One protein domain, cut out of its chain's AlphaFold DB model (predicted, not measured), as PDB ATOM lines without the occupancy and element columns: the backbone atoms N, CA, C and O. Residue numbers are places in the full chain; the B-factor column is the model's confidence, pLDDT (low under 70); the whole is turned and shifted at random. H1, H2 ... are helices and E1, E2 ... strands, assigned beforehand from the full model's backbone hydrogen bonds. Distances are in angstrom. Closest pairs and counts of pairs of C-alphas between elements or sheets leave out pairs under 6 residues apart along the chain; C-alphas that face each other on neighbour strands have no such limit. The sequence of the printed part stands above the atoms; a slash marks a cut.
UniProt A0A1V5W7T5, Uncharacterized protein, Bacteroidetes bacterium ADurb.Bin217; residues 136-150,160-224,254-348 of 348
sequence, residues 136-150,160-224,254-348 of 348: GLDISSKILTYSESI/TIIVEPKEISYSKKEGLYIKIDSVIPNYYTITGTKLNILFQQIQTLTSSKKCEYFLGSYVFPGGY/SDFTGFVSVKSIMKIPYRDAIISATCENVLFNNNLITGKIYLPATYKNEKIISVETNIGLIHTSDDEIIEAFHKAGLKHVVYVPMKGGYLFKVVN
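What this domain is: This is residues 136 to 150, 160 to 224 and 254 to 348 of the 348 residues of an uncharacterized protein of Bacteroidetes bacterium ADurb.Bin217 (UniProt A0A1V5W7T5). One long, strongly twisted sheet of eight antiparallel strands, in the order E2 E5 E6 E7 E8 E9 E14 E13, makes the body and curls round helix H2; the small sheet E1 E3 E4 is partly face to face with it towards one end, and the small sheet E10 E11 E12 towards the other. Residues 216 to 223, of which 216 to 219 belong to H1, stick out at the E1 E3 E4 end. The printed part has 175 residues with two named helices and fourteen named strands, E1 to E6, H1, E7 to E12, H2, E13, E14; it is mostly strand. It is only just compact, close to loose, with a radius of gyration of the C-alphas of 18.4 A, and elongated, spanning 66 by 37 by 28 A.

Where its parts are: Find C-alpha 258 at (82.330, 102.436, 94.105); from there E7 runs 28.8 A to residue 270, bending by 85 degrees at residue 262. Its sheet also holds E8, residues 273 to 285, 29.0 A; E6, 196 to 205; E5, 187 to 190; E2, 144 to 146; E9, 288 to 294; E13, 333 to 336; and E14, 341 to 347, which ends at (84.626, 104.496, 80.372). Then look for E1, 136 to 139, E3, 160 to 171, 25.5 A, and E4, 175 to 184, 24.4 A; and for E10, 297 to 299, E11, 305 to 309, and E12, 312 to 316. H1 is residues 208 to 219, 17.9 A, and H2 318 to 328.

How they stand to each other: In the large sheet E7 E8 E9 is a meander, each strand the antiparallel neighbour of the one before; look at N 266 and O 277 of the hairpin E7 and E8, 2.8 A apart. H2 is on one face of this sheet, making two layers; its closest C-alpha pair with E7 is Tyr 270 and Ala 324, 6.0 A. The three sheets form a stack, face to face in turn. The closest C-alphas of E4 and E6 are Lys 179 and Gln 203, 5.3 A; those of E8 and E11 are Ile 275 and Thr 309, 4.8 A. E10 E11 E12 is a second meander, with N 307 and O 314 of E11 and E12 2.9 A apart. H1 only grazes the sheet E1 E3 E4, with residues 208 to 215. Every O i to N i+4 pair is within hydrogen-bond range in H2, and 5 of 8 in H1.

The domain as a whole: The farthest C-alphas, Pro 221 and Asn 301, are 67.7 A apart. Residues 151 to 159 and 225 to 253 are cut out, leaving C-alpha gaps of 15.2 A and 12.9 A. The links printed whole are tight. Confidence is under 70 in 48 residues, among them 206 to 224.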
ATOM      1  N   GLY A 136      70.927 102.273 101.122       69.06
ATOM      2  CA  GLY A 136      70.972 102.836  99.777       69.06
ATOM      3  C   GLY A 136      72.407 103.174  99.381       69.06
ATOM      4  O   GLY A 136      73.098 103.878 100.112       69.06
ATOM      5  N   LEU A 137      72.862 102.708  98.221       72.56
ATOM      6  CA  LEU A 137      74.132 103.110  97.615       72.56
ATOM      7  C   LEU A 137      73.849 104.124  96.504       72.56
ATOM      8  O   LEU A 137      73.134 103.803  95.553       72.56
ATOM      9  N   ASP A 138      74.397 105.334  96.612       70.94
ATOM     10  CA  ASP A 138      74.202 106.373  95.595       70.94
ATOM     11  C   ASP A 138      75.112 106.121  94.386       70.94
ATOM     12  O   ASP A 138      76.327 106.331  94.428       70.94
ATOM     13  N   ILE A 139      74.529 105.635  93.295       72.31
ATOM     14  CA  ILE A 139      75.233 105.457  92.030       72.31
ATOM     15  C   ILE A 139      74.596 106.370  91.001       72.31
ATOM     16  O   ILE A 139      73.380 106.379  90.807       72.31
ATOM     17  N   SER A 140      75.443 107.125  90.305       74.56
ATOM     18  CA  SER A 140      74.991 108.036  89.265       74.56
ATOM     19  C   SER A 140      74.201 107.283  88.200       74.56
ATOM     20  O   SER A 140      74.668 106.270  87.670       74.56
ATOM     21  N   SER A 141      73.057 107.843  87.797       70.75
ATOM     22  CA  SER A 141      72.261 107.312  86.686       70.75
ATOM     23  C   SER A 141      72.997 107.358  85.344       70.75
ATOM     24  O   SER A 141      72.582 106.724  84.378       70.75
ATOM     25  N   LYS A 142      74.150 108.040  85.282       76.62
ATOM     26  CA  LYS A 142      75.095 107.958  84.162       76.62
ATOM     27  C   LYS A 142      75.813 106.607  84.063       76.62
ATOM     28  O   LYS A 142      76.376 106.336  83.014       76.62
ATOM     29  N   ILE A 143      75.833 105.791  85.119       80.00
ATOM     30  CA  ILE A 143      76.483 104.468  85.142       80.00
ATOM     31  C   ILE A 143      75.453 103.351  85.032       80.00
ATOM     32  O   ILE A 143      75.593 102.472  84.184       80.00
ATOM     33  N   LEU A 144      74.439 103.374  85.896       83.38
ATOM     34  CA  LEU A 144      73.397 102.353  85.950       83.38
ATOM     35  C   LEU A 144      72.030 103.009  85.854       83.38
ATOM     36  O   LEU A 144      71.793 104.059  86.432       83.38
ATOM     37  N   THR A 145      71.116 102.367  85.148       80.44
ATOM     38  CA  THR A 145      69.709 102.755  85.071       80.44
ATOM     39  C   THR A 145      68.843 101.571  85.456       80.44
ATOM     40  O   THR A 145      69.212 100.408  85.264       80.44
ATOM     41  N   TYR A 146      67.690 101.863  86.048       74.19
ATOM     42  CA  TYR A 146      66.684 100.840  86.285       74.19
ATOM     43  C   TYR A 146      66.163 100.351  84.927       74.19
ATOM     44  O   TYR A 146      65.784 101.172  84.092       74.19
ATOM     45  N   SER A 147      66.150  99.036  84.694       64.94
ATOM     46  CA  SER A 147      65.653  98.486  83.427       64.94
ATOM     47  C   SER A 147      64.146  98.743  83.312       64.94
ATOM     48  O   SER A 147      63.374  98.331  84.176       64.94
ATOM     49  N   GLU A 148      63.722  99.477  82.283       52.44
ATOM     50  CA  GLU A 148      62.419 100.160  82.212       52.44
ATOM     51  C   GLU A 148      61.168  99.259  82.248       52.44
ATOM     52  O   GLU A 148      60.053  99.773  82.320       52.44
ATOM     53  N   SER A 149      61.304  97.930  82.274       47.78
ATOM     54  CA  SER A 149      60.165  97.003  82.336       47.78
ATOM     55  C   SER A 149      59.356  97.058  83.645       47.78
ATOM     56  O   SER A 149      58.328  96.391  83.739       47.78
ATOM     57  N   ILE A 150      59.770  97.860  84.640       44.66
ATOM     58  CA  ILE A 150      59.072  98.035  85.933       44.66
ATOM     59  C   ILE A 150      58.985  99.524  86.347       44.66
ATOM     60  O   ILE A 150      59.030  99.860  87.530       44.66
ATOM     61  N   THR A 160      69.555 105.045  93.242       68.19
ATOM     62  CA  THR A 160      69.938 104.435  94.508       68.19
ATOM     63  C   THR A 160      69.821 102.920  94.366       68.19
ATOM     64  O   THR A 160      68.729 102.399  94.136       68.19
ATOM     65  N   ILE A 161      70.937 102.203  94.501       73.62
ATOM     66  CA  ILE A 161      70.913 100.742  94.612       73.62
ATOM     67  C   ILE A 161      70.565 100.410  96.056       73.62
ATOM     68  O   ILE A 161      71.332 100.734  96.962       73.62
ATOM     69  N   ILE A 162      69.424  99.766  96.282       70.69
ATOM     70  CA  ILE A 162      69.045  99.320  97.624       70.69
ATOM     71  C   ILE A 162      69.719  97.982  97.887       70.69
ATOM     72  O   ILE A 162      69.711  97.090  97.038       70.69
ATOM     73  N   VAL A 163      70.313  97.837  99.062       74.69
ATOM     74  CA  VAL A 163      71.061  96.653  99.457       74.69
ATOM     75  C   VAL A 163      70.687  96.238 100.868       74.69
ATOM     76  O   VAL A 163      70.412  97.075 101.726       74.69
ATOM     77  N   GLU A 164      70.703  94.939 101.116       71.00
ATOM     78  CA  GLU A 164      70.580  94.375 102.453       71.00
ATOM     79  C   GLU A 164      71.977  93.960 102.932       71.00
ATOM     80  O   GLU A 164      72.557  93.005 102.405       71.00
ATOM     81  N   PRO A 165      72.586  94.689 103.877       69.44
ATOM     82  CA  PRO A 165      73.891  94.354 104.408       69.44
ATOM     83  C   PRO A 165      73.802  93.096 105.280       69.44
ATOM     84  O   PRO A 165      73.022  93.007 106.223       69.44
ATOM     85  N   LYS A 166      74.671  92.130 104.997       70.88
ATOM     86  CA  LYS A 166      74.908  90.945 105.827       70.88
ATOM     87  C   LYS A 166      75.798  91.267 107.021       70.88
ATOM     88  O   LYS A 166      75.585  90.773 108.126       70.88
ATOM     89  N   GLU A 167      76.842  92.043 106.761       67.06
ATOM     90  CA  GLU A 167      77.902  92.345 107.710       67.06
ATOM     91  C   GLU A 167      78.517  93.695 107.361       67.06
ATOM     92  O   GLU A 167      78.795  93.973 106.193       67.06
ATOM     93  N   ILE A 168      78.733  94.515 108.383       66.06
ATOM     94  CA  ILE A 168      79.447  95.782 108.278       66.06
ATOM     95  C   ILE A 168      80.627  95.705 109.231       66.06
ATOM     96  O   ILE A 168      80.436  95.501 110.431       66.06
ATOM     97  N   SER A 169      81.828  95.871 108.692       62.75
ATOM     98  CA  SER A 169      83.074  95.897 109.448       62.75
ATOM     99  C   SER A 169      83.924  97.101 109.049       62.75
ATOM    100  O   SER A 169      83.708  97.741 108.015       62.75
ATOM    101  N   TYR A 170      84.871  97.457 109.911       62.41
ATOM    102  CA  TYR A 170      85.724  98.624 109.731       62.41
ATOM    103  C   TYR A 170      87.155  98.343 110.181       62.41
ATOM    104  O   TYR A 170      87.373  97.743 111.234       62.41
ATOM    105  N   SER A 171      88.129  98.881 109.441       57.88
ATOM    106  CA  SER A 171      89.493  99.044 109.936       57.88
ATOM    107  C   SER A 171      90.109 100.375 109.501       57.88
ATOM    108  O   SER A 171      89.833 100.888 108.418       57.88
ATOM    109  N   LYS A 172      91.030 100.917 110.311       56.25
ATOM    110  CA  LYS A 172      91.793 102.135 109.959       56.25
ATOM    111  C   LYS A 172      92.591 101.984 108.657       56.25
ATOM    112  O   LYS A 172      92.862 102.968 107.979       56.25
ATOM    113  N   LYS A 173      92.991 100.755 108.319       61.97
ATOM    114  CA  LYS A 173      93.801 100.457 107.134       61.97
ATOM    115  C   LYS A 173      92.948 100.344 105.868       61.97
ATOM    116  O   LYS A 173      93.360 100.836 104.824       61.97
ATOM    117  N   GLU A 174      91.790  99.698 105.962       59.34
ATOM    118  CA  GLU A 174      91.001  99.263 104.797       59.34
ATOM    119  C   GLU A 174      89.680 100.031 104.638       59.34
ATOM    120  O   GLU A 174      89.039  99.934 103.597       59.34
ATOM    121  N   GLY A 175      89.301 100.851 105.624       64.12
ATOM    122  CA  GLY A 175      88.058 101.614 105.619       64.12
ATOM    123  C   GLY A 175      86.845 100.773 106.020       64.12
ATOM    124  O   GLY A 175      86.955  99.813 106.783       64.12
ATOM    125  N   LEU A 176      85.675 101.185 105.535       66.38
ATOM    126  CA  LEU A 176      84.388 100.520 105.718       66.38
ATOM    127  C   LEU A 176      84.230  99.389 104.701       66.38
ATOM    128  O   LEU A 176      84.311  99.606 103.485       66.38
ATOM    129  N   TYR A 177      83.924  98.209 105.217       69.38
ATOM    130  CA  TYR A 177      83.604  97.018 104.457       69.38
ATOM    131  C   TYR A 177      82.153  96.625 104.731       69.38
ATOM    132  O   TYR A 177      81.760  96.414 105.877       69.38
ATOM    133  N   ILE A 178      81.353  96.519 103.670       73.50
ATOM    134  CA  ILE A 178      79.966  96.061 103.753       73.50
ATOM    135  C   ILE A 178      79.823  94.838 102.860       73.50
ATOM    136  O   ILE A 178      79.909  94.931 101.630       73.50
ATOM    137  N   LYS A 179      79.590  93.689 103.489       72.88
ATOM    138  CA  LYS A 179      79.159  92.475 102.804       72.88
ATOM    139  C   LYS A 179      77.659  92.548 102.623       72.88
ATOM    140  O   LYS A 179      76.931  92.717 103.596       72.88
ATOM    141  N   ILE A 180      77.199  92.397 101.393       79.50
ATOM    142  CA  ILE A 180      75.788  92.550 101.042       79.50
ATOM    143  C   ILE A 180      75.191  91.166 100.794       79.50
ATOM    144  O   ILE A 180      75.785  90.353 100.085       79.50
ATOM    145  N   ASP A 181      74.051  90.895 101.427       74.75
ATOM    146  CA  ASP A 181      73.282  89.660 101.272       74.75
ATOM    147  C   ASP A 181      72.388  89.721 100.030       74.75
ATOM    148  O   ASP A 181      72.353  88.772  99.251       74.75
ATOM    149  N   SER A 182      71.712  90.855  99.811       75.75
ATOM    150  CA  SER A 182      70.776  91.032  98.698       75.75
ATOM    151  C   SER A 182      70.818  92.446  98.093       75.75
ATOM    152  O   SER A 182      71.220  93.410  98.744       75.75
ATOM    153  N   VAL A 183      70.434  92.565  96.817       78.25
ATOM    154  CA  VAL A 183      70.315  93.832  96.067       78.25
ATOM    155  C   VAL A 183      68.883  93.958  95.558       78.25
ATOM    156  O   VAL A 183      68.349  92.991  95.014       78.25
ATOM    157  N   ILE A 184      68.249  95.119  95.732       71.88
ATOM    158  CA  ILE A 184      66.814  95.317  95.501       71.88
ATOM    159  C   ILE A 184      66.563  96.569  94.627       71.88
ATOM    160  O   ILE A 184      66.857  97.685  95.050       71.88
ATOM    161  N   PRO A 185      66.011  96.411  93.408       75.31
ATOM    162  CA  PRO A 185      66.037  95.158  92.649       75.31
ATOM    163  C   PRO A 185      67.489  94.736  92.404       75.31
ATOM    164  O   PRO A 185      68.407  95.538  92.541       75.31
ATOM    165  N   ASN A 186      67.707  93.508  91.961       79.56
ATOM    166  CA  ASN A 186      69.036  93.045  91.581       79.56
ATOM    167  C   ASN A 186      69.343  93.216  90.087       79.56
ATOM    168  O   ASN A 186      70.409  92.795  89.657       79.56
ATOM    169  N   TYR A 187      68.452  93.813  89.291       85.25
ATOM    170  CA  TYR A 187      68.576  93.888  87.835       85.25
ATOM    171  C   TYR A 187      68.670  95.334  87.335       85.25
ATOM    172  O   TYR A 187      67.755  96.125  87.559       85.25
ATOM    173  N   TYR A 188      69.763  95.668  86.645       88.19
ATOM    174  CA  TYR A 188      70.064  97.024  86.167       88.19
ATOM    175  C   TYR A 188      70.612  97.015  84.746       88.19
ATOM    176  O   TYR A 188      71.260  96.059  84.328       88.19
ATOM    177  N   THR A 189      70.415  98.110  84.023       89.19
ATOM    178  CA  THR A 189      71.022  98.350  82.712       89.19
ATOM    179  C   THR A 189      72.260  99.229  82.881       89.19
ATOM    180  O   THR A 189      72.218 100.215  83.617       89.19
ATOM    181  N   ILE A 190      73.371  98.903  82.211       87.81
ATOM    182  CA  ILE A 190      74.502  99.836  82.117       87.81
ATOM    183  C   ILE A 190      74.078 100.981  81.194       87.81
ATOM    184  O   ILE A 190      73.784 100.760  80.016       87.81
ATOM    185  N   THR A 191      74.039 102.199  81.723       84.12
ATOM    186  CA  THR A 191      73.518 103.369  81.010       84.12
ATOM    187  C   THR A 191      74.271 103.607  79.703       84.12
ATOM    188  O   THR A 191      75.496 103.550  79.656       84.12
ATOM    189  N   GLY A 192      73.526 103.884  78.629       82.06
ATOM    190  CA  GLY A 192      74.091 104.094  77.291       82.06
ATOM    191  C   GLY A 192      74.481 102.805  76.559       82.06
ATOM    192  O   GLY A 192      75.037 102.873  75.466       82.06
ATOM    193  N   THR A 193      74.176 101.640  77.129       86.19
ATOM    194  CA  THR A 193      74.442 100.323  76.535       86.19
ATOM    195  C   THR A 193      73.152  99.498  76.470       86.19
ATOM    196  O   THR A 193      72.126  99.876  77.035       86.19
ATOM    197  N   LYS A 194      73.202  98.334  75.814       86.12
ATOM    198  CA  LYS A 194      72.112  97.338  75.837       86.12
ATOM    199  C   LYS A 194      72.352  96.215  76.852       86.12
ATOM    200  O   LYS A 194      71.722  95.161  76.776       86.12
ATOM    201  N   LEU A 195      73.308  96.406  77.757       89.38
ATOM    202  CA  LEU A 195      73.779  95.369  78.665       89.38
ATOM    203  C   LEU A 195      73.025  95.451  79.974       89.38
ATOM    204  O   LEU A 195      73.021  96.487  80.641       89.38
ATOM    205  N   ASN A 196      72.435  94.327  80.358       91.06
ATOM    206  CA  ASN A 196      71.775  94.206  81.645       91.06
ATOM    207  C   ASN A 196      72.609  93.351  82.586       91.06
ATOM    208  O   ASN A 196      73.171  92.337  82.175       91.06
ATOM    209  N   ILE A 197      72.663  93.738  83.852       90.88
ATOM    210  CA  ILE A 197      73.410  93.066  84.903       90.88
ATOM    211  C   ILE A 197      72.443  92.662  86.004       90.88
ATOM    212  O   ILE A 197      71.713  93.486  86.550       90.88
ATOM    213  N   LEU A 198      72.478  91.377  86.335       91.62
ATOM    214  CA  LEU A 198      71.832  90.795  87.494       91.62
ATOM    215  C   LEU A 198      72.874  90.614  88.603       91.62
ATOM    216  O   LEU A 198      73.739  89.737  88.515       91.62
ATOM    217  N   PHE A 199      72.804  91.432  89.644       88.62
ATOM    218  CA  PHE A 199      73.663  91.324  90.814       88.62
ATOM    219  C   PHE A 199      73.295  90.096  91.648       88.62
ATOM    220  O   PHE A 199      72.144  89.904  92.029       88.62
ATOM    221  N   GLN A 200      74.286  89.260  91.950       85.62
ATOM    222  CA  GLN A 200      74.122  88.155  92.900       85.62
ATOM    223  C   GLN A 200      74.809  88.482  94.220       85.62
ATOM    224  O   GLN A 200      74.260  88.234  95.285       85.62
ATOM    225  N   GLN A 201      76.003  89.069  94.138       83.12
ATOM    226  CA  GLN A 201      76.774  89.484  95.296       83.12
ATOM    227  C   GLN A 201      77.535  90.766  94.974       83.12
ATOM    228  O   GLN A 201      78.227  90.851  93.951       83.12
ATOM    229  N   ILE A 202      77.432  91.745  95.868       84.00
ATOM    230  CA  ILE A 202      78.166  93.006  95.791       84.00
ATOM    231  C   ILE A 202      78.874  93.305  97.116       84.00
ATOM    232  O   ILE A 202      78.563  92.738  98.163       84.00
ATOM    233  N   GLN A 203      79.862  94.183  97.047       82.25
ATOM    234  CA  GLN A 203      80.659  94.632  98.176       82.25
ATOM    235  C   GLN A 203      81.020  96.101  97.963       82.25
ATOM    236  O   GLN A 203      81.462  96.474  96.877       82.25
ATOM    237  N   THR A 204      80.869  96.943  98.980       76.94
ATOM    238  CA  THR A 204      81.269  98.356  98.879       76.94
ATOM    239  C   THR A 204      82.784  98.516  98.976       76.94
ATOM    240  O   THR A 204      83.441  97.811  99.742       76.94
ATOM    241  N   LEU A 205      83.333  99.496  98.256       70.00
ATOM    242  CA  LEU A 205      84.704  99.960  98.426       70.00
ATOM    243  C   LEU A 205      84.703 101.388  98.971       70.00
ATOM    244  O   LEU A 205      84.199 102.322  98.339       70.00
ATOM    245  N   THR A 206      85.325 101.567 100.128       66.31
ATOM    246  CA  THR A 206      85.601 102.885 100.705       66.31
ATOM    247  C   THR A 206      87.102 103.030 100.937       66.31
ATOM    248  O   THR A 206      87.825 102.040 101.004       66.31
ATOM    249  N   SER A 207      87.604 104.263 100.996       64.75
ATOM    250  CA  SER A 207      88.983 104.517 101.423       64.75
ATOM    251  C   SER A 207      89.024 104.806 102.921       64.75
ATOM    252  O   SER A 207      88.052 105.319 103.478       64.75
ATOM    253  N   SER A 208      90.164 104.551 103.569       61.84
ATOM    254  CA  SER A 208      90.380 104.901 104.982       61.84
ATOM    255  C   SER A 208      90.092 106.381 105.261       61.84
ATOM    256  O   SER A 208      89.366 106.689 106.198       61.84
ATOM    257  N   LYS A 209      90.542 107.291 104.385       63.91
ATOM    258  CA  LYS A 209      90.303 108.742 104.492       63.91
ATOM    259  C   LYS A 209      88.817 109.122 104.442       63.91
ATOM    260  O   LYS A 209      88.378 109.961 105.220       63.91
ATOM    261  N   LYS A 210      88.035 108.515 103.538       61.81
ATOM    262  CA  LYS A 210      86.575 108.734 103.490       61.81
ATOM    263  C   LYS A 210      85.887 108.101 104.702       61.81
ATOM    264  O   LYS A 210      84.925 108.642 105.226       61.81
ATOM    265  N   CYS A 211      86.427 106.993 105.199       58.00
ATOM    266  CA  CYS A 211      85.905 106.320 106.378       58.00
ATOM    267  C   CYS A 211      86.158 107.064 107.694       58.00
ATOM    268  O   CYS A 211      85.282 107.082 108.556       58.00
ATOM    269  N   GLU A 212      87.309 107.712 107.852       54.03
ATOM    270  CA  GLU A 212      87.585 108.579 109.002       54.03
ATOM    271  C   GLU A 212      86.627 109.768 109.058       54.03
ATOM    272  O   GLU A 212      86.258 110.187 110.146       54.03
ATOM    273  N   TYR A 213      86.148 110.265 107.915       54.44
ATOM    274  CA  TYR A 213      85.080 111.265 107.881       54.44
ATOM    275  C   TYR A 213      83.751 110.693 108.410       54.44
ATOM    276  O   TYR A 213      83.086 111.330 109.230       54.44
ATOM    277  N   PHE A 214      83.403 109.455 108.033       51.94
ATOM    278  CA  PHE A 214      82.212 108.767 108.546       51.94
ATOM    279  C   PHE A 214      82.278 108.490 110.055       51.94
ATOM    280  O   PHE A 214      81.269 108.611 110.742       51.94
ATOM    281  N   LEU A 215      83.458 108.151 110.585       50.38
ATOM    282  CA  LEU A 215      83.643 107.796 111.996       50.38
ATOM    283  C   LEU A 215      84.038 108.978 112.895       50.38
ATOM    284  O   LEU A 215      83.708 108.986 114.073       50.38
ATOM    285  N   GLY A 216      84.716 109.992 112.364       43.25
ATOM    286  CA  GLY A 216      85.120 111.205 113.085       43.25
ATOM    287  C   GLY A 216      83.963 112.178 113.325       43.25
ATOM    288  O   GLY A 216      84.003 112.971 114.261       43.25
ATOM    289  N   SER A 217      82.883 112.057 112.547       42.84
ATOM    290  CA  SER A 217      81.632 112.804 112.742       42.84
ATOM    291  C   SER A 217      80.810 112.322 113.955       42.84
ATOM    292  O   SER A 217      79.796 112.930 114.290       42.84
ATOM    293  N   TYR A 218      81.254 111.270 114.661       40.09
ATOM    294  CA  TYR A 218      80.636 110.765 115.900       40.09
ATOM    295  C   TYR A 218      80.877 111.655 117.134       40.09
ATOM    296  O   TYR A 218      80.376 111.344 118.212       40.09
ATOM    297  N   VAL A 219      81.621 112.761 117.004       37.81
ATOM    298  CA  VAL A 219      81.888 113.701 118.112       37.81
ATOM    299  C   VAL A 219      80.820 114.809 118.219       37.81
ATOM    300  O   VAL A 219      80.874 115.634 119.125       37.81
ATOM    301  N   PHE A 220      79.799 114.828 117.350       32.16
ATOM    302  CA  PHE A 220      78.657 115.745 117.486       32.16
ATOM    303  C   PHE A 220      77.486 115.082 118.237       32.16
ATOM    304  O   PHE A 220      77.115 113.958 117.891       32.16
ATOM    305  N   PRO A 221      76.825 115.765 119.195       34.12
ATOM    306  CA  PRO A 221      75.701 115.220 119.968       34.12
ATOM    307  C   PRO A 221      74.386 115.111 119.162       34.12
ATOM    308  O   PRO A 221      73.303 115.116 119.734       34.12
ATOM    309  N   GLY A 222      74.476 114.972 117.836       37.97
ATOM    310  CA  GLY A 222      73.349 114.935 116.904       37.97
ATOM    311  C   GLY A 222      73.507 113.941 115.748       37.97
ATOM    312  O   GLY A 222      72.935 114.192 114.700       37.97
ATOM    313  N   GLY A 223      74.297 112.867 115.924       36.38
ATOM    314  CA  GLY A 223      74.303 111.633 115.111       36.38
ATOM    315  C   GLY A 223      74.170 111.793 113.587       36.38
ATOM    316  O   GLY A 223      73.074 111.971 113.066       36.38
ATOM    317  N   TYR A 224      75.267 111.649 112.837       37.22
ATOM    318  CA  TYR A 224      75.198 111.702 111.371       37.22
ATOM    319  C   TYR A 224      74.471 110.468 110.767       37.22
ATOM    320  O   TYR A 224      74.556 109.375 111.327       37.22
ATOM    321  N   SER A 254      76.492 108.015  99.984       60.69
ATOM    322  CA  SER A 254      76.772 108.882  98.831       60.69
ATOM    323  C   SER A 254      78.254 109.117  98.566       60.69
ATOM    324  O   SER A 254      78.664 109.282  97.419       60.69
ATOM    325  N   ASP A 255      79.084 109.071  99.608       59.47
ATOM    326  CA  ASP A 255      80.517 109.332  99.492       59.47
ATOM    327  C   ASP A 255      81.354 108.046  99.587       59.47
ATOM    328  O   ASP A 255      82.091 107.803 100.542       59.47
ATOM    329  N   PHE A 256      81.250 107.189  98.570       65.25
ATOM    330  CA  PHE A 256      82.072 105.981  98.444       65.25
ATOM    331  C   PHE A 256      82.816 105.938  97.107       65.25
ATOM    332  O   PHE A 256      82.586 106.751  96.213       65.25
ATOM    333  N   THR A 257      83.810 105.057  96.993       68.69
ATOM    334  CA  THR A 257      84.656 104.987  95.786       68.69
ATOM    335  C   THR A 257      83.963 104.219  94.661       68.69
ATOM    336  O   THR A 257      84.297 104.406  93.497       68.69
ATOM    337  N   GLY A 258      83.011 103.357  95.006       77.94
ATOM    338  CA  GLY A 258      82.330 102.436  94.105       77.94
ATOM    339  C   GLY A 258      82.041 101.112  94.807       77.94
ATOM    340  O   GLY A 258      82.383 100.922  95.973       77.94
ATOM    341  N   PHE A 259      81.418 100.172  94.112       82.12
ATOM    342  CA  PHE A 259      81.202  98.823  94.631       82.12
ATOM    343  C   PHE A 259      81.741  97.787  93.651       82.12
ATOM    344  O   PHE A 259      81.851  98.030  92.453       82.12
ATOM    345  N   VAL A 260      82.094  96.620  94.172       84.94
ATOM    346  CA  VAL A 260      82.500  95.462  93.385       84.94
ATOM    347  C   VAL A 260      81.359  94.464  93.392       84.94
ATOM    348  O   VAL A 260      80.941  94.009  94.453       84.94
ATOM    349  N   SER A 261      80.873  94.082  92.218       88.31
ATOM    350  CA  SER A 261      80.103  92.856  92.071       88.31
ATOM    351  C   SER A 261      81.062  91.677  92.078       88.31
ATOM    352  O   SER A 261      81.754  91.416  91.095       88.31
ATOM    353  N   VAL A 262      81.107  90.970  93.206       86.50
ATOM    354  CA  VAL A 262      81.886  89.732  93.353       86.50
ATOM    355  C   VAL A 262      81.393  88.708  92.337       86.50
ATOM    356  O   VAL A 262      82.202  88.074  91.664       86.50
ATOM    357  N   LYS A 263      80.066  88.618  92.187       87.75
ATOM    358  CA  LYS A 263      79.403  87.762  91.210       87.75
ATOM    359  C   LYS A 263      78.144  88.427  90.657       87.75
ATOM    360  O   LYS A 263      77.306  88.932  91.414       87.75
ATOM    361  N   SER A 264      77.997  88.401  89.339       92.62
ATOM    362  CA  SER A 264      76.799  88.848  88.625       92.62
ATOM    363  C   SER A 264      76.591  88.058  87.335       92.62
ATOM    364  O   SER A 264      77.468  87.317  86.897       92.62
ATOM    365  N   ILE A 265      75.410  88.198  86.734       94.56
ATOM    366  CA  ILE A 265      75.118  87.683  85.395       94.56
ATOM    367  C   ILE A 265      74.896  88.873  84.469       94.56
ATOM    368  O   ILE A 265      74.001  89.679  84.714       94.56
ATOM    369  N   MET A 266      75.663  88.961  83.390       94.12
ATOM    370  CA  MET A 266      75.458  89.946  82.333       94.12
ATOM    371  C   MET A 266      74.682  89.318  81.175       94.12
ATOM    372  O   MET A 266      75.006  88.228  80.705       94.12
ATOM    373  N   LYS A 267      73.639  90.008  80.717       93.88
ATOM    374  CA  LYS A 267      72.846  89.649  79.541       93.88
ATOM    375  C   LYS A 267      73.348  90.462  78.356       93.88
ATOM    376  O   LYS A 267      73.229  91.688  78.362       93.88
ATOM    377  N   ILE A 268      73.911  89.772  77.370       92.31
ATOM    378  CA  ILE A 268      74.537  90.371  76.189       92.31
ATOM    379  C   ILE A 268      73.678  90.028  74.971       92.31
ATOM    380  O   ILE A 268      73.558  88.846  74.637       92.31
ATOM    381  N   PRO A 269      73.066  91.020  74.309       92.06
ATOM    382  CA  PRO A 269      72.390  90.794  73.038       92.06
ATOM    383  C   PRO A 269      73.389  90.324  71.976       92.06
ATOM    384  O   PRO A 269      74.421  90.963  71.768       92.06
ATOM    385  N   TYR A 270      73.079  89.223  71.299       94.31
ATOM    386  CA  TYR A 270      73.906  88.654  70.241       94.31
ATOM    387  C   TYR A 270      73.004  88.102  69.134       94.31
ATOM    388  O   TYR A 270      72.318  87.100  69.333       94.31
ATOM    389  N   ARG A 271      73.011  88.751  67.960       91.56
ATOM    390  CA  ARG A 271      72.067  88.468  66.861       91.56
ATOM    391  C   ARG A 271      70.620  88.513  67.395       91.56
ATOM    392  O   ARG A 271      70.258  89.503  68.027       91.56
ATOM    393  N   ASP A 272      69.852  87.439  67.219       92.50
ATOM    394  CA  ASP A 272      68.469  87.298  67.703       92.50
ATOM    395  C   ASP A 272      68.380  86.582  69.069       92.50
ATOM    396  O   ASP A 272      67.311  86.150  69.499       92.50
ATOM    397  N   ALA A 273      69.516  86.434  69.755       94.12
ATOM    398  CA  ALA A 273      69.655  85.720  71.017       94.12
ATOM    399  C   ALA A 273      70.211  86.617  72.138       94.12
ATOM    400  O   ALA A 273      70.696  87.730  71.926       94.12
ATOM    401  N   ILE A 274      70.169  86.099  73.363       93.50
ATOM    402  CA  ILE A 274      70.768  86.695  74.556       93.50
ATOM    403  C   ILE A 274      71.740  85.687  75.162       93.50
ATOM    404  O   ILE A 274      71.344  84.606  75.607       93.50
ATOM    405  N   ILE A 275      73.008  86.079  75.237       93.19
ATOM    406  CA  ILE A 275      74.047  85.331  75.942       93.19
ATOM    407  C   ILE A 275      73.998  85.717  77.423       93.19
ATOM    408  O   ILE A 275      73.973  86.898  77.773       93.19
ATOM    409  N   SER A 276      73.981  84.712  78.300       94.38
ATOM    410  CA  SER A 276      74.071  84.909  79.752       94.38
ATOM    411  C   SER A 276      75.492  84.626  80.209       94.38
ATOM    412  O   SER A 276      75.885  83.471  80.325       94.38
ATOM    413  N   ALA A 277      76.263  85.676  80.462       92.62
ATOM    414  CA  ALA A 277      77.643  85.555  80.901       92.62
ATOM    415  C   ALA A 277      77.759  85.727  82.415       92.62
ATOM    416  O   ALA A 277      77.070  86.560  83.004       92.62
ATOM    417  N   THR A 278      78.655  84.973  83.045       93.19
ATOM    418  CA  THR A 278      78.995  85.195  84.453       93.19
ATOM    419  C   THR A 278      80.037  86.293  84.532       93.19
ATOM    420  O   THR A 278      81.062  86.225  83.862       93.19
ATOM    421  N   CYS A 279      79.802  87.301  85.357       91.62
ATOM    422  CA  CYS A 279      80.782  88.335  85.626       91.62
ATOM    423  C   CYS A 279      81.333  88.196  87.038       91.62
ATOM    424  O   CYS A 279      80.590  87.938  87.987       91.62
ATOM    425  N   GLU A 280      82.638  88.403  87.168       87.50
ATOM    426  CA  GLU A 280      83.336  88.312  88.445       87.50
ATOM    427  C   GLU A 280      84.175  89.554  88.700       87.50
ATOM    428  O   GLU A 280      84.866  90.056  87.804       87.50
ATOM    429  N   ASN A 281      84.163  89.997  89.957       83.19
ATOM    430  CA  ASN A 281      84.928  91.142  90.445       83.19
ATOM    431  C   ASN A 281      84.752  92.390  89.568       83.19
ATOM    432  O   ASN A 281      85.724  93.066  89.225       83.19
ATOM    433  N   VAL A 282      83.510  92.679  89.177       86.25
ATOM    434  CA  VAL A 282      83.201  93.855  88.364       86.25
ATOM    435  C   VAL A 282      83.158  95.078  89.261       86.25
ATOM    436  O   VAL A 282      82.271  95.201  90.101       86.25
ATOM    437  N   LEU A 283      84.110  95.983  89.083       85.12
ATOM    438  CA  LEU A 283      84.119  97.284  89.727       85.12
ATOM    439  C   LEU A 283      83.130  98.211  89.022       85.12
ATOM    440  O   LEU A 283      83.227  98.401  87.813       85.12
ATOM    441  N   PHE A 284      82.254  98.834  89.801       84.81
ATOM    442  CA  PHE A 284      81.385  99.930  89.395       84.81
ATOM    443  C   PHE A 284      81.762 101.175  90.182       84.81
ATOM    444  O   PHE A 284      81.657 101.198  91.410       84.81
ATOM    445  N   ASN A 285      82.164 102.229  89.483       78.06
ATOM    446  CA  ASN A 285      82.214 103.570  90.045       78.06
ATOM    447  C   ASN A 285      81.688 104.599  89.040       78.06
ATOM    448  O   ASN A 285      81.449 104.282  87.876       78.06
ATOM    449  N   ASN A 286      81.538 105.847  89.486       69.38
ATOM    450  CA  ASN A 286      80.971 106.932  88.677       69.38
ATOM    451  C   ASN A 286      81.795 107.329  87.432       69.38
ATOM    452  O   ASN A 286      81.334 108.174  86.672       69.38
ATOM    453  N   ASN A 287      82.958 106.713  87.195       73.69
ATOM    454  CA  ASN A 287      83.848 106.996  86.063       73.69
ATOM    455  C   ASN A 287      84.216 105.745  85.234       73.69
ATOM    456  O   ASN A 287      84.782 105.861  84.148       73.69
ATOM    457  N   LEU A 288      83.990 104.542  85.765       79.31
ATOM    458  CA  LEU A 288      84.593 103.310  85.268       79.31
ATOM    459  C   LEU A 288      83.754 102.091  85.648       79.31
ATOM    460  O   LEU A 288      83.430 101.884  86.820       79.31
ATOM    461  N   ILE A 289      83.533 101.225  84.660       82.38
ATOM    462  CA  ILE A 289      83.106  99.844  84.879       82.38
ATOM    463  C   ILE A 289      84.182  98.923  84.312       82.38
ATOM    464  O   ILE A 289      84.549  99.046  83.146       82.38
ATOM    465  N   THR A 290      84.715  98.012  85.117       83.31
ATOM    466  CA  THR A 290      85.752  97.071  84.662       83.31
ATOM    467  C   THR A 290      85.651  95.749  85.398       83.31
ATOM    468  O   THR A 290      85.294  95.726  86.574       83.31
ATOM    469  N   GLY A 291      85.961  94.644  84.731       86.69
ATOM    470  CA  GLY A 291      85.897  93.329  85.354       86.69
ATOM    471  C   GLY A 291      86.188  92.189  84.392       86.69
ATOM    472  O   GLY A 291      86.768  92.381  83.320       86.69
ATOM    473  N   LYS A 292      85.778  90.988  84.804       87.50
ATOM    474  CA  LYS A 292      85.897  89.758  84.016       87.50
ATOM    475  C   LYS A 292      84.523  89.267  83.594       87.50
ATOM    476  O   LYS A 292      83.591  89.303  84.396       87.50
ATOM    477  N   ILE A 293      84.422  88.786  82.360       90.19
ATOM    478  CA  ILE A 293      83.238  88.148  81.786       90.19
ATOM    479  C   ILE A 293      83.618  86.726  81.386       90.19
ATOM    480  O   ILE A 293      84.571  86.521  80.645       90.19
ATOM    481  N   TYR A 294      82.851  85.752  81.842       90.94
ATOM    482  CA  TYR A 294      82.986  84.347  81.497       90.94
ATOM    483  C   TYR A 294      81.766  83.925  80.697       90.94
ATOM    484  O   TYR A 294      80.632  84.009  81.181       90.94
ATOM    485  N   LEU A 295      82.001  83.493  79.462       89.94
ATOM    486  CA  LEU A 295      80.943  82.948  78.628       89.94
ATOM    487  C   LEU A 295      80.735  81.464  78.946       89.94
ATOM    488  O   LEU A 295      81.716  80.755  79.179       89.94
ATOM    489  N   PRO A 296      79.488  80.966  78.907       86.94
ATOM    490  CA  PRO A 296      79.205  79.536  78.927       86.94
ATOM    491  C   PRO A 296      79.564  78.932  77.558       86.94
ATOM    492  O   PRO A 296      78.690  78.588  76.761       86.94
ATOM    493  N   ALA A 297      80.862  78.896  77.246       86.69
ATOM    494  CA  ALA A 297      81.390  78.526  75.941       86.69
ATOM    495  C   ALA A 297      82.149  77.194  75.986       86.69
ATOM    496  O   ALA A 297      82.919  76.924  76.907       86.69
ATOM    497  N   THR A 298      81.975  76.383  74.944       86.56
ATOM    498  CA  THR A 298      82.775  75.179  74.682       86.56
ATOM    499  C   THR A 298      83.530  75.337  73.369       86.56
ATOM    500  O   THR A 298      82.949  75.697  72.342       86.56
ATOM    501  N   TYR A 299      84.836  75.080  73.387       84.06
ATOM    502  CA  TYR A 299      85.686  75.196  72.203       84.06
ATOM    503  C   TYR A 299      85.568  73.917  71.380       84.06
ATOM    504  O   TYR A 299      85.928  72.839  71.851       84.06
ATOM    505  N   LYS A 300      85.048  74.030  70.153       78.81
ATOM    506  CA  LYS A 300      85.059  72.916  69.190       78.81
ATOM    507  C   LYS A 300      86.430  72.790  68.525       78.81
ATOM    508  O   LYS A 300      86.879  71.685  68.245       78.81
ATOM    509  N   ASN A 301      87.073  73.927  68.265       82.75
ATOM    510  CA  ASN A 301      88.457  74.061  67.815       82.75
ATOM    511  C   ASN A 301      88.972  75.467  68.189       82.75
ATOM    512  O   ASN A 301      88.262  76.224  68.848       82.75
ATOM    513  N   GLU A 302      90.181  75.830  67.754       78.12
ATOM    514  CA  GLU A 302      90.805  77.128  68.070       78.12
ATOM    515  C   GLU A 302      90.032  78.356  67.555       78.12
ATOM    516  O   GLU A 302      90.277  79.460  68.026       78.12
ATOM    517  N   LYS A 303      89.120  78.191  66.586       82.88
ATOM    518  CA  LYS A 303      88.419  79.305  65.922       82.88
ATOM    519  C   LYS A 303      86.919  79.353  66.202       82.88
ATOM    520  O   LYS A 303      86.300  80.392  65.995       82.88
ATOM    521  N   ILE A 304      86.327  78.230  66.608       88.62
ATOM    522  CA  ILE A 304      84.881  78.066  66.762       88.62
ATOM    523  C   ILE A 304      84.556  77.705  68.206       88.62
ATOM    524  O   ILE A 304      84.920  76.636  68.710       88.62
ATOM    525  N   ILE A 305      83.762  78.571  68.818       90.50
ATOM    526  CA  ILE A 305      83.171  78.386  70.132       90.50
ATOM    527  C   ILE A 305      81.674  78.109  70.000       90.50
ATOM    528  O   ILE A 305      80.988  78.626  69.116       90.50
ATOM    529  N   SER A 306      81.162  77.259  70.881       91.88
ATOM    530  CA  SER A 306      79.731  77.014  71.035       91.88
ATOM    531  C   SER A 306      79.264  77.666  72.321       91.88
ATOM    532  O   SER A 306      79.763  77.303  73.384       91.88
ATOM    533  N   VAL A 307      78.342  78.617  72.225       92.12
ATOM    534  CA  VAL A 307      77.869  79.415  73.361       92.12
ATOM    535  C   VAL A 307      76.406  79.098  73.626       92.12
ATOM    536  O   VAL A 307      75.598  79.043  72.698       92.12
ATOM    537  N   GLU A 308      76.059  78.884  74.890       91.69
ATOM    538  CA  GLU A 308      74.668  78.715  75.304       91.69
ATOM    539  C   GLU A 308      73.933  80.064  75.359       91.69
ATOM    540  O   GLU A 308      74.426  81.054  75.911       91.69
ATOM    541  N   THR A 309      72.729  80.104  74.786       93.69
ATOM    542  CA  THR A 309      71.856  81.285  74.745       93.69
ATOM    543  C   THR A 309      70.446  80.940  75.211       93.69
ATOM    544  O   THR A 309      70.098  79.775  75.385       93.69
ATOM    545  N   ASN A 310      69.592  81.955  75.355       92.81
ATOM    546  CA  ASN A 310      68.172  81.758  75.659       92.81
ATOM    547  C   ASN A 310      67.383  80.983  74.582       92.81
ATOM    548  O   ASN A 310      66.296  80.505  74.893       92.81
ATOM    549  N   ILE A 311      67.888  80.876  73.348       94.69
ATOM    550  CA  ILE A 311      67.231  80.146  72.248       94.69
ATOM    551  C   ILE A 311      67.959  78.848  71.864       94.69
ATOM    552  O   ILE A 311      67.578  78.195  70.896       94.69
ATOM    553  N   GLY A 312      69.000  78.462  72.610       93.44
ATOM    554  CA  GLY A 312      69.796  77.257  72.365       93.44
ATOM    555  C   GLY A 312      71.285  77.535  72.149       93.44
ATOM    556  O   GLY A 312      71.794  78.606  72.481       93.44
ATOM    557  N   LEU A 313      71.999  76.544  71.612       94.38
ATOM    558  CA  LEU A 313      73.430  76.636  71.317       94.38
ATOM    559  C   LEU A 313      73.673  77.360  69.990       94.38
ATOM    560  O   LEU A 313      73.115  76.982  68.960       94.38
ATOM    561  N   ILE A 314      74.565  78.347  70.006       94.19
ATOM    562  CA  ILE A 314      75.057  79.027  68.801       94.19
ATOM    563  C   ILE A 314      76.526  78.687  68.561       94.19
ATOM    564  O   ILE A 314      77.281  78.474  69.509       94.19
ATOM    565  N   HIS A 315      76.944  78.667  67.297       94.12
ATOM    566  CA  HIS A 315      78.347  78.526  66.905       94.12
ATOM    567  C   HIS A 315      78.862  79.862  66.372       94.12
ATOM    568  O   HIS A 315      78.250  80.448  65.481       94.12
ATOM    569  N   THR A 316      79.961  80.341  66.946       93.56
ATOM    570  CA  THR A 316      80.543  81.666  66.687       93.56
ATOM    571  C   THR A 316      82.061  81.612  66.865       93.56
ATOM    572  O   THR A 316      82.600  80.579  67.259       93.56
ATOM    573  N   SER A 317      82.760  82.706  66.574       91.88
ATOM    574  CA  SER A 317      84.161  82.926  66.946       91.88
ATOM    575  C   SER A 317      84.282  83.918  68.109       91.88
ATOM    576  O   SER A 317      83.325  84.632  68.427       91.88
ATOM    577  N   ASP A 318      85.466  83.982  68.722       88.06
ATOM    578  CA  ASP A 318      85.805  85.008  69.716       88.06
ATOM    579  C   ASP A 318      85.704  86.428  69.137       88.06
ATOM    580  O   ASP A 318      85.199  87.330  69.803       88.06
ATOM    581  N   ASP A 319      86.117  86.621  67.882       90.44
ATOM    582  CA  ASP A 319      86.073  87.924  67.208       90.44
ATOM    583  C   ASP A 319      84.637  88.442  67.063       90.44
ATOM    584  O   ASP A 319      84.355  89.601  67.372       90.44
ATOM    585  N   GLU A 320      83.702  87.574  66.667       93.00
ATOM    586  CA  GLU A 320      82.284  87.933  66.559       93.00
ATOM    587  C   GLU A 320      81.663  88.256  67.926       93.00
ATOM    588  O   GLU A 320      80.807  89.137  68.039       93.00
ATOM    589  N   ILE A 321      82.097  87.568  68.986       91.12
ATOM    590  CA  ILE A 321      81.686  87.868  70.361       91.12
ATOM    591  C   ILE A 321      82.215  89.234  70.806       91.12
ATOM    592  O   ILE A 321      81.461  90.031  71.370       91.12
ATOM    593  N   ILE A 322      83.491  89.528  70.550       90.62
ATOM    594  CA  ILE A 322      84.104  90.824  70.863       90.62
ATOM    595  C   ILE A 322      83.376  91.943  70.117       90.62
ATOM    596  O   ILE A 322      83.034  92.968  70.711       90.62
ATOM    597  N   GLU A 323      83.064  91.735  68.839       91.50
ATOM    598  CA  GLU A 323      82.282  92.682  68.051       91.50
ATOM    599  C   GLU A 323      80.881  92.892  68.644       91.50
ATOM    600  O   GLU A 323      80.411  94.028  68.741       91.50
ATOM    601  N   ALA A 324      80.217  91.827  69.097       91.19
ATOM    602  CA  ALA A 324      78.925  91.936  69.760       91.19
ATOM    603  C   ALA A 324      79.008  92.712  71.082       91.19
ATOM    604  O   ALA A 324      78.148  93.553  71.343       91.19
ATOM    605  N   PHE A 325      80.059  92.513  71.884       90.75
ATOM    606  CA  PHE A 325      80.299  93.323  73.078       90.75
ATOM    607  C   PHE A 325      80.468  94.809  72.742       90.75
ATOM    608  O   PHE A 325      79.870  95.660  73.406       90.75
ATOM    609  N   HIS A 326      81.231  95.124  71.692       90.19
ATOM    610  CA  HIS A 326      81.402  96.496  71.218       90.19
ATOM    611  C   HIS A 326      80.074  97.102  70.743       90.19
ATOM    612  O   HIS A 326      79.720  98.204  71.161       90.19
ATOM    613  N   LYS A 327      79.284  96.362  69.950       90.56
ATOM    614  CA  LYS A 327      77.934  96.771  69.512       90.56
ATOM    615  C   LYS A 327      76.961  96.948  70.676       90.56
ATOM    616  O   LYS A 327      76.059  97.781  70.601       90.56
ATOM    617  N   ALA A 328      77.128  96.173  71.744       87.38
ATOM    618  CA  ALA A 328      76.322  96.291  72.949       87.38
ATOM    619  C   ALA A 328      76.722  97.495  73.815       87.38
ATOM    620  O   ALA A 328      75.917  97.891  74.654       87.38
ATOM    621  N   GLY A 329      77.900  98.096  73.591       84.69
ATOM    622  CA  GLY A 329      78.367  99.320  74.248       84.69
ATOM    623  C   GLY A 329      79.596  99.155  75.149       84.69
ATOM    624  O   GLY A 329      80.017 100.132  75.771       84.69
ATOM    625  N   LEU A 330      80.201  97.960  75.236       84.25
ATOM    626  CA  LEU A 330      81.476  97.807  75.942       84.25
ATOM    627  C   LEU A 330      82.598  98.421  75.110       84.25
ATOM    628  O   LEU A 330      82.806  98.058  73.959       84.25
ATOM    629  N   LYS A 331      83.357  99.332  75.713       76.31
ATOM    630  CA  LYS A 331      84.620  99.802  75.140       76.31
ATOM    631  C   LYS A 331      85.736  98.863  75.625       76.31
ATOM    632  O   LYS A 331      85.605  98.238  76.674       76.31
ATOM    633  N   HIS A 332      86.814  98.732  74.857       81.50
ATOM    634  CA  HIS A 332      88.031  98.002  75.247       81.50
ATOM    635  C   HIS A 332      87.788  96.593  75.824       81.50
ATOM    636  O   HIS A 332      87.962  96.359  77.025       81.50
ATOM    637  N   VAL A 333      87.401  95.653  74.964       84.06
ATOM    638  CA  VAL A 333      87.268  94.237  75.323       84.06
ATOM    639  C   VAL A 333      88.507  93.474  74.867       84.06
ATOM    640  O   VAL A 333      88.934  93.605  73.723       84.06
ATOM    641  N   VAL A 334      89.097  92.690  75.770       80.56
ATOM    642  CA  VAL A 334      90.288  91.874  75.506       80.56
ATOM    643  C   VAL A 334      90.005  90.439  75.924       80.56
ATOM    644  O   VAL A 334      89.681  90.170  77.081       80.56
ATOM    645  N   TYR A 335      90.140  89.506  74.986       80.75
ATOM    646  CA  TYR A 335      90.034  88.082  75.279       80.75
ATOM    647  C   TYR A 335      91.245  87.589  76.083       80.75
ATOM    648  O   TYR A 335      92.384  87.972  75.812       80.75
ATOM    649  N   VAL A 336      91.002  86.739  77.086       76.75
ATOM    650  CA  VAL A 336      92.035  86.131  77.931       76.75
ATOM    651  C   VAL A 336      91.984  84.603  77.780       76.75
ATOM    652  O   VAL A 336      91.206  83.937  78.476       76.75
ATOM    653  N   PRO A 337      92.859  84.022  76.935       62.22
ATOM    654  CA  PRO A 337      92.806  82.607  76.564       62.22
ATOM    655  C   PRO A 337      92.936  81.642  77.746       62.22
ATOM    656  O   PRO A 337      92.244  80.633  77.818       62.22
ATOM    657  N   MET A 338      93.785  81.965  78.727       53.06
ATOM    658  CA  MET A 338      94.145  81.024  79.798       53.06
ATOM    659  C   MET A 338      93.021  80.752  80.815       53.06
ATOM    660  O   MET A 338      93.218  79.958  81.732       53.06
ATOM    661  N   LYS A 339      91.859  81.413  80.698       54.38
ATOM    662  CA  LYS A 339      90.712  81.226  81.606       54.38
ATOM    663  C   LYS A 339      89.349  81.194  80.905       54.38
ATOM    664  O   LYS A 339      88.339  81.262  81.598       54.38
ATOM    665  N   GLY A 340      89.310  81.133  79.568       63.00
ATOM    666  CA  GLY A 340      88.054  81.142  78.804       63.00
ATOM    667  C   GLY A 340      87.165  82.357  79.105       63.00
ATOM    668  O   GLY A 340      85.943  82.235  79.161       63.00
ATOM    669  N   GLY A 341      87.777  83.515  79.376       76.31
ATOM    670  CA  GLY A 341      87.074  84.726  79.794       76.31
ATOM    671  C   GLY A 341      87.599  85.975  79.095       76.31
ATOM    672  O   GLY A 341      88.669  85.973  78.494       76.31
ATOM    673  N   TYR A 342      86.849  87.062  79.200       81.06
ATOM    674  CA  TYR A 342      87.138  88.361  78.603       81.06
ATOM    675  C   TYR A 342      87.340  89.386  79.715       81.06
ATOM    676  O   TYR A 342      86.610  89.406  80.708       81.06
ATOM    677  N   LEU A 343      88.330  90.253  79.548       76.56
ATOM    678  CA  LEU A 343      88.459  91.485  80.313       76.56
ATOM    679  C   LEU A 343      87.751  92.598  79.552       76.56
ATOM    680  O   LEU A 343      87.840  92.673  78.329       76.56
ATOM    681  N   PHE A 344      87.065  93.475  80.273       80.56
ATOM    682  CA  PHE A 344      86.356  94.592  79.659       80.56
ATOM    683  C   PHE A 344      86.506  95.866  80.478       80.56
ATOM    684  O   PHE A 344      86.707  95.811  81.695       80.56
ATOM    685  N   LYS A 345      86.369  97.016  79.808       70.88
ATOM    686  CA  LYS A 345      86.436  98.332  80.446       70.88
ATOM    687  C   LYS A 345      85.496  99.347  79.789       70.88
ATOM    688  O   LYS A 345      85.810  99.916  78.749       70.88
ATOM    689  N   VAL A 346      84.406  99.702  80.458       73.06
ATOM    690  CA  VAL A 346      83.553 100.831  80.054       73.06
ATOM    691  C   VAL A 346      84.046 102.111  80.720       73.06
ATOM    692  O   VAL A 346      84.181 102.167  81.942       73.06
ATOM    693  N   VAL A 347      84.312 103.136  79.911       67.94
ATOM    694  CA  VAL A 347      84.626 104.496  80.372       67.94
ATOM    695  C   VAL A 347      83.492 105.413  79.932       67.94
ATOM    696  O   VAL A 347      83.184 105.464  78.729       67.94
ATOM    697  N   ASN A 348      82.896 106.091  80.913       60.41
ATOM    698  CA  ASN A 348      81.786 107.026  80.734       60.41
ATOM    699  C   ASN A 348      82.245 108.476  80.700       60.41
ATOM    700  O   ASN A 348      83.254 108.794  81.370       60.41
TER     701      ASN A 348